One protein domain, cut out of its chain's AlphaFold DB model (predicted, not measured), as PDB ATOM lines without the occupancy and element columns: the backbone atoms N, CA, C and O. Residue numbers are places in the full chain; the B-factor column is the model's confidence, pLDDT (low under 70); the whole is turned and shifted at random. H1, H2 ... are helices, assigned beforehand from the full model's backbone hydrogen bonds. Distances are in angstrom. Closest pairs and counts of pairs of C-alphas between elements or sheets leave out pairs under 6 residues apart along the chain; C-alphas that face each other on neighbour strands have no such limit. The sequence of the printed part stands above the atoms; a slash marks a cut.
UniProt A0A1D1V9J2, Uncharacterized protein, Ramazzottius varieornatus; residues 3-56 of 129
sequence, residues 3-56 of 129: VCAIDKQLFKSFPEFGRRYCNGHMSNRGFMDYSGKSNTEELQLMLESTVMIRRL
ATOM      1  N   VAL A   3     149.284 116.404 228.439       78.38
ATOM      2  CA  VAL A   3     148.995 114.970 228.235       78.38
ATOM      3  C   VAL A   3     147.540 114.687 227.829       78.38
ATOM      4  O   VAL A   3     147.301 113.911 226.913       78.38
ATOM      5  N   CYS A   4     146.568 115.400 228.407       81.88
ATOM      6  CA  CYS A   4     145.146 115.267 228.054       81.88
ATOM      7  C   CYS A   4     144.816 115.748 226.633       81.88
ATOM      8  O   CYS A   4     143.744 115.448 226.117       81.88
ATOM      9  N   ALA A   5     145.702 116.537 226.017       85.38
ATOM     10  CA  ALA A   5     145.521 117.010 224.649       85.38
ATOM     11  C   ALA A   5     145.890 115.942 223.606       85.38
ATOM     12  O   ALA A   5     145.456 116.055 222.466       85.38
ATOM     13  N   ILE A   6     146.673 114.926 223.993       86.38
ATOM     14  CA  ILE A   6     147.092 113.832 223.108       86.38
ATOM     15  C   ILE A   6     145.904 112.907 222.839       86.38
ATOM     16  O   ILE A   6     145.568 112.653 221.689       86.38
ATOM     17  N   ASP A   7     145.253 112.442 223.905       86.12
ATOM     18  CA  ASP A   7     144.049 111.619 223.837       86.12
ATOM     19  C   ASP A   7     143.257 111.782 225.144       86.12
ATOM     20  O   ASP A   7     143.751 111.470 226.230       86.12
ATOM     21  N   LYS A   8     142.023 112.292 225.047       85.69
ATOM     22  CA  LYS A   8     141.154 112.540 226.210       85.69
ATOM     23  C   LYS A   8     140.558 111.265 226.805       85.69
ATOM     24  O   LYS A   8     140.189 111.273 227.979       85.69
ATOM     25  N   GLN A   9     140.418 110.204 226.012       86.06
ATOM     26  CA  GLN A   9     139.925 108.918 226.499       86.06
ATOM     27  C   GLN A   9     141.024 108.190 227.270       86.06
ATOM     28  O   GLN A   9     140.762 107.660 228.351       86.06
ATOM     29  N   LEU A  10     142.252 108.242 226.752       85.44
ATOM     30  CA  LEU A  10     143.417 107.627 227.379       85.44
ATOM     31  C   LEU A  10     143.903 108.402 228.612       85.44
ATOM     32  O   LEU A  10     144.231 107.810 229.640       85.44
ATOM     33  N   PHE A  11     143.919 109.735 228.530       89.25
ATOM     34  CA  PHE A  11     144.446 110.621 229.568       89.25
ATOM     35  C   PHE A  11     143.397 111.649 230.001       89.25
ATOM     36  O   PHE A  11     143.438 112.820 229.618       89.25
ATOM     37  N   LYS A  12     142.467 111.219 230.858       85.81
ATOM     38  CA  LYS A  12     141.318 112.026 231.310       85.81
ATOM     39  C   LYS A  12     141.714 113.315 232.028       85.81
ATOM     40  O   LYS A  12     141.111 114.362 231.799       85.81
ATOM     41  N   SER A  13     142.715 113.252 232.909       89.06
ATOM     42  CA  SER A  13     143.181 114.414 233.669       89.06
ATOM     43  C   SER A  13     144.678 114.350 233.988       89.06
ATOM     44  O   SER A  13     145.251 113.279 234.194       89.06
ATOM     45  N   PHE A  14     145.325 115.519 234.054       89.31
ATOM     46  CA  PHE A  14     146.743 115.614 234.411       89.31
ATOM     47  C   PHE A  14     147.046 115.133 235.842       89.31
ATOM     48  O   PHE A  14     148.024 114.409 235.994       89.31
ATOM     49  N   PRO A  15     146.253 115.460 236.885       89.50
ATOM     50  CA  PRO A  15     146.538 114.982 238.240       89.50
ATOM     51  C   PRO A  15     146.467 113.455 238.368       89.50
ATOM     52  O   PRO A  15     147.287 112.856 239.059       89.50
ATOM     53  N   GLU A  16     145.524 112.811 237.675       90.12
ATOM     54  CA  GLU A  16     145.405 111.350 237.651       90.12
ATOM     55  C   GLU A  16     146.609 110.703 236.961       90.12
ATOM     56  O   GLU A  16     147.212 109.779 237.510       90.12
ATOM     57  N   PHE A  17     147.004 111.246 235.804       91.44
ATOM     58  CA  PHE A  17     148.213 110.829 235.098       91.44
ATOM     59  C   PHE A  17     149.463 111.017 235.968       91.44
ATOM     60  O   PHE A  17     150.257 110.093 236.122       91.44
ATOM     61  N   GLY A  18     149.615 112.191 236.581       91.62
ATOM     62  CA  GLY A  18     150.761 112.532 237.418       91.62
ATOM     63  C   GLY A  18     150.872 111.631 238.646       91.62
ATOM     64  O   GLY A  18     151.959 111.162 238.969       91.62
ATOM     65  N   ARG A  19     149.749 111.308 239.296       91.50
ATOM     66  CA  ARG A  19     149.728 110.358 240.415       91.50
ATOM     67  C   ARG A  19     150.121 108.947 239.977       91.50
ATOM     68  O   ARG A  19     150.906 108.310 240.668       91.50
ATOM     69  N   ARG A  20     149.597 108.457 238.847       92.44
ATOM     70  CA  ARG A  20     149.823 107.073 238.387       92.44
ATOM     71  C   ARG A  20     151.204 106.855 237.775       92.44
ATOM     72  O   ARG A  20     151.813 105.824 238.042       92.44
ATOM     73  N   TYR A  21     151.695 107.804 236.980       93.69
ATOM     74  CA  TYR A  21     152.893 107.616 236.157       93.69
ATOM     75  C   TYR A  21     154.080 108.507 236.531       93.69
ATOM     76  O   TYR A  21     155.218 108.157 236.231       93.69
ATOM     77  N   CYS A  22     153.846 109.639 237.199       93.50
ATOM     78  CA  CYS A  22     154.907 110.560 237.624       93.50
ATOM     79  C   CYS A  22     155.244 110.431 239.119       93.50
ATOM     80  O   CYS A  22     155.862 111.328 239.690       93.50
ATOM     81  N   ASN A  23     154.815 109.336 239.765       93.19
ATOM     82  CA  ASN A  23     154.920 109.135 241.211       93.19
ATOM     83  C   ASN A  23     154.401 110.350 242.010       93.19
ATOM     84  O   ASN A  23     155.071 110.854 242.911       93.19
ATOM     85  N   GLY A  24     153.239 110.875 241.610       91.75
ATOM     86  CA  GLY A  24     152.687 112.115 242.149       91.75
ATOM     87  C   GLY A  24     152.362 112.018 243.639       91.75
ATOM     88  O   GLY A  24     151.438 111.295 244.012       91.75
ATOM     89  N   HIS A  25     153.071 112.774 244.476       91.00
ATOM     90  CA  HIS A  25     152.885 112.784 245.932       91.00
ATOM     91  C   HIS A  25     153.003 114.198 246.510       91.00
ATOM     92  O   HIS A  25     153.529 115.107 245.872       91.00
ATOM     93  N   MET A  26     152.491 114.402 247.724       91.75
ATOM     94  CA  MET A  26     152.667 115.674 248.421       91.75
ATOM     95  C   MET A  26     154.109 115.773 248.927       91.75
ATOM     96  O   MET A  26     154.558 114.925 249.695       91.75
ATOM     97  N   SER A  27     154.831 116.803 248.496       89.69
ATOM     98  CA  SER A  27     156.173 117.103 248.987       89.69
ATOM     99  C   SER A  27     156.122 117.609 250.429       89.69
ATOM    100  O   SER A  27     155.145 118.230 250.848       89.69
ATOM    101  N   ASN A  28     157.232 117.476 251.159       87.50
ATOM    102  CA  ASN A  28     157.403 118.018 252.515       87.50
ATOM    103  C   ASN A  28     157.164 119.538 252.605       87.50
ATOM    104  O   ASN A  28     156.914 120.067 253.681       87.50
ATOM    105  N   ARG A  29     157.248 120.248 251.473       88.88
ATOM    106  CA  ARG A  29     156.985 121.692 251.362       88.88
ATOM    107  C   ARG A  29     155.535 122.024 250.967       88.88
ATOM    108  O   ARG A  29     155.264 123.155 250.581       88.88
ATOM    109  N   GLY A  30     154.621 121.051 251.021       87.25
ATOM    110  CA  GLY A  30     153.183 121.253 250.816       87.25
ATOM    111  C   GLY A  30     152.736 121.450 249.363       87.25
ATOM    112  O   GLY A  30     151.584 121.807 249.134       87.25
ATOM    113  N   PHE A  31     153.611 121.225 248.377       88.50
ATOM    114  CA  PHE A  31     153.236 121.202 246.960       88.50
ATOM    115  C   PHE A  31     153.209 119.771 246.417       88.50
ATOM    116  O   PHE A  31     153.957 118.913 246.877       88.50
ATOM    117  N   MET A  32     152.384 119.524 245.397       88.81
ATOM    118  CA  MET A  32     152.364 118.244 244.683       88.81
ATOM    119  C   MET A  32     153.619 118.093 243.817       88.81
ATOM    120  O   MET A  32     153.836 118.882 242.895       88.81
ATOM    121  N   ASP A  33     154.430 117.082 244.108       90.44
ATOM    122  CA  ASP A  33     155.628 116.722 243.356       90.44
ATOM    123  C   ASP A  33     155.301 115.633 242.327       90.44
ATOM    124  O   ASP A  33     154.764 114.584 242.675       90.44
ATOM    125  N   TYR A  34     155.628 115.899 241.059       92.00
ATOM    126  CA  TYR A  34     155.462 114.992 239.915       92.00
ATOM    127  C   TYR A  34     156.802 114.713 239.209       92.00
ATOM    128  O   TYR A  34     156.828 114.410 238.019       92.00
ATOM    129  N   SER A  35     157.934 114.898 239.893       89.12
ATOM    130  CA  SER A  35     159.273 114.707 239.312       89.12
ATOM    131  C   SER A  35     159.689 113.236 239.174       89.12
ATOM    132  O   SER A  35     160.682 112.937 238.508       89.12
ATOM    133  N   GLY A  36     158.949 112.317 239.796       91.81
ATOM    134  CA  GLY A  36     159.261 110.896 239.789       91.81
ATOM    135  C   GLY A  36     158.720 110.147 238.571       91.81
ATOM    136  O   GLY A  36     158.218 110.717 237.603       91.81
ATOM    137  N   LYS A  37     158.824 108.819 238.637       92.56
ATOM    138  CA  LYS A  37     158.260 107.893 237.653       92.56
ATOM    139  C   LYS A  37     157.687 106.672 238.361       92.56
ATOM    140  O   LYS A  37     158.282 106.178 239.317       92.56
ATOM    141  N   SER A  38     156.561 106.181 237.877       94.19
ATOM    142  CA  SER A  38     155.885 104.978 238.365       94.19
ATOM    143  C   SER A  38     155.195 104.287 237.190       94.19
ATOM    144  O   SER A  38     154.894 104.930 236.187       94.19
ATOM    145  N   ASN A  39     154.992 102.970 237.277       93.81
ATOM    146  CA  ASN A  39     154.289 102.172 236.260       93.81
ATOM    147  C   ASN A  39     154.791 102.408 234.816       93.81
ATOM    148  O   ASN A  39     154.006 102.519 233.875       93.81
ATOM    149  N   THR A  40     156.110 102.523 234.628       93.25
ATOM    150  CA  THR A  40     156.697 102.888 233.328       93.25
ATOM    151  C   THR A  40     156.504 101.829 232.249       93.25
ATOM    152  O   THR A  40     156.375 102.187 231.085       93.25
ATOM    153  N   GLU A  41     156.459 100.550 232.622       95.44
ATOM    154  CA  GLU A  41     156.219  99.443 231.686       95.44
ATOM    155  C   GLU A  41     154.793  99.487 231.125       95.44
ATOM    156  O   GLU A  41     154.603  99.435 229.912       95.44
ATOM    157  N   GLU A  42     153.799  99.686 231.999       94.38
ATOM    158  CA  GLU A  42     152.401  99.900 231.607       94.38
ATOM    159  C   GLU A  42     152.289 101.087 230.642       94.38
ATOM    160  O   GLU A  42     151.707 100.969 229.564       94.38
ATOM    161  N   LEU A  43     152.888 102.226 231.010       92.88
ATOM    162  CA  LEU A  43     152.840 103.428 230.186       92.88
ATOM    163  C   LEU A  43     153.498 103.208 228.819       92.88
ATOM    164  O   LEU A  43     152.980 103.685 227.813       92.88
ATOM    165  N   GLN A  44     154.622 102.493 228.767       93.38
ATOM    166  CA  GLN A  44     155.310 102.207 227.514       93.38
ATOM    167  C   GLN A  44     154.437 101.369 226.572       93.38
ATOM    168  O   GLN A  44     154.243 101.773 225.426       93.38
ATOM    169  N   LEU A  45     153.860 100.267 227.059       93.75
ATOM    170  CA  LEU A  45     152.977  99.405 226.263       93.75
ATOM    171  C   LEU A  45     151.748 100.167 225.749       93.75
ATOM    172  O   LEU A  45     151.368 100.048 224.581       93.75
ATOM    173  N   MET A  46     151.146 100.992 226.608       92.38
ATOM    174  CA  MET A  46     150.008 101.834 226.240       92.38
ATOM    175  C   MET A  46     150.378 102.851 225.158       92.38
ATOM    176  O   MET A  46     149.633 103.024 224.198       92.38
ATOM    177  N   LEU A  47     151.531 103.516 225.274       92.31
ATOM    178  CA  LEU A  47     151.966 104.515 224.297       92.31
ATOM    179  C   LEU A  47     152.324 103.882 222.949       92.31
ATOM    180  O   LEU A  47     151.892 104.400 221.921       92.31
ATOM    181  N   GLU A  48     153.072 102.777 222.946       92.12
ATOM    182  CA  GLU A  48     153.495 102.077 221.722       92.12
ATOM    183  C   GLU A  48     152.312 101.497 220.932       92.12
ATOM    184  O   GLU A  48     152.360 101.454 219.704       92.12
ATOM    185  N   SER A  49     151.242 101.083 221.616       90.19
ATOM    186  CA  SER A  49     150.047 100.517 220.975       90.19
ATOM    187  C   SER A  49     149.043 101.555 220.467       90.19
ATOM    188  O   SER A  49     148.200 101.211 219.640       90.19
ATOM    189  N   THR A  50     149.103 102.807 220.938       90.75
ATOM    190  CA  THR A  50     148.050 103.804 220.668       90.75
ATOM    191  C   THR A  50     148.560 105.056 219.955       90.75
ATOM    192  O   THR A  50     148.218 105.292 218.798       90.75
ATOM    193  N   VAL A  51     149.359 105.881 220.635       88.94
ATOM    194  CA  VAL A  51     149.611 107.279 220.233       88.94
ATOM    195  C   VAL A  51     151.066 107.575 219.873       88.94
ATOM    196  O   VAL A  51     151.349 108.601 219.253       88.94
ATOM    197  N   MET A  52     152.016 106.720 220.260       90.44
ATOM    198  CA  MET A  52     153.442 106.955 220.046       90.44
ATOM    199  C   MET A  52     153.958 106.170 218.840       90.44
ATOM    200  O   MET A  52     154.037 104.948 218.856       90.44
ATOM    201  N   ILE A  53     154.433 106.893 217.824       89.25
ATOM    202  CA  ILE A  53     155.196 106.310 216.716       89.25
ATOM    203  C   ILE A  53     156.683 106.580 216.955       89.25
ATOM    204  O   ILE A  53     157.124 107.731 216.944       89.25
ATOM    205  N   ARG A  54     157.479 105.520 217.126       88.06
ATOM    206  CA  ARG A  54     158.937 105.599 217.302       88.06
ATOM    207  C   ARG A  54     159.655 104.898 216.148       88.06
ATOM    208  O   ARG A  54     159.428 103.722 215.903       88.06
ATOM    209  N   ARG A  55     160.544 105.612 215.449       88.25
ATOM    210  CA  ARG A  55     161.389 105.072 214.364       88.25
ATOM    211  C   ARG A  55     162.833 105.522 214.547       88.25
ATOM    212  O   ARG A  55     163.064 106.638 215.019       88.25
ATOM    213  N   LEU A  56     163.808 104.693 214.176       85.69
ATOM    214  CA  LEU A  56     165.210 105.106 214.204       85.69
ATOM    215  C   LEU A  56     165.578 105.807 212.902       85.69
ATOM    216  O   LEU A  56     165.043 105.515 211.836       85.69
TER     217      LEU A  56
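What this domain is: This is residues 3 to 56 of the 129 residues of an uncharacterized protein of Ramazzottius varieornatus (UniProt A0A1D1V9J2). With little regular structure, this is a loose, elongated piece: two short helices, H1 and H2, make an open corner where the end of H1 comes near the start of H2, and a long looped link joins them. That link, residues 22 to 39, folds back on itself through a short antiparallel pairing of residues 25 to 26 with 32 to 33. The printed part has 54 residues, 19 of them in the named helices, and no named strand; its class is all helix. The radius of gyration of the C-alphas is 12.7 A, and the spans are 40 by 23 by 17 A.

How they stand to each other: Look first at H1, residues 14 to 21, then at H2, residues 40 to 50. They are close but not clearly touching: their closest C-alphas, of Tyr 21 and Thr 40, are 6.7 A apart. They run opposite ways at a steep tilt of 61 degrees. In both, every O i to N i+4 pair is within hydrogen-bond range.

Where its parts are: Find C-alpha 14 at (146.743, 115.614, 234.411); from there H1 runs 10.2 A to C-alpha 21. H2 runs 15.4 A from C-alpha 40 to C-alpha 50 at (148.050, 103.804, 220.668).

The domain as a whole: The C-alphas farthest apart, of Gly 30 and Leu 56, are 41.8 A apart. The printed part has no cut, the link from H1 to H2 is long, and no printed residue is under 70 in pLDDT.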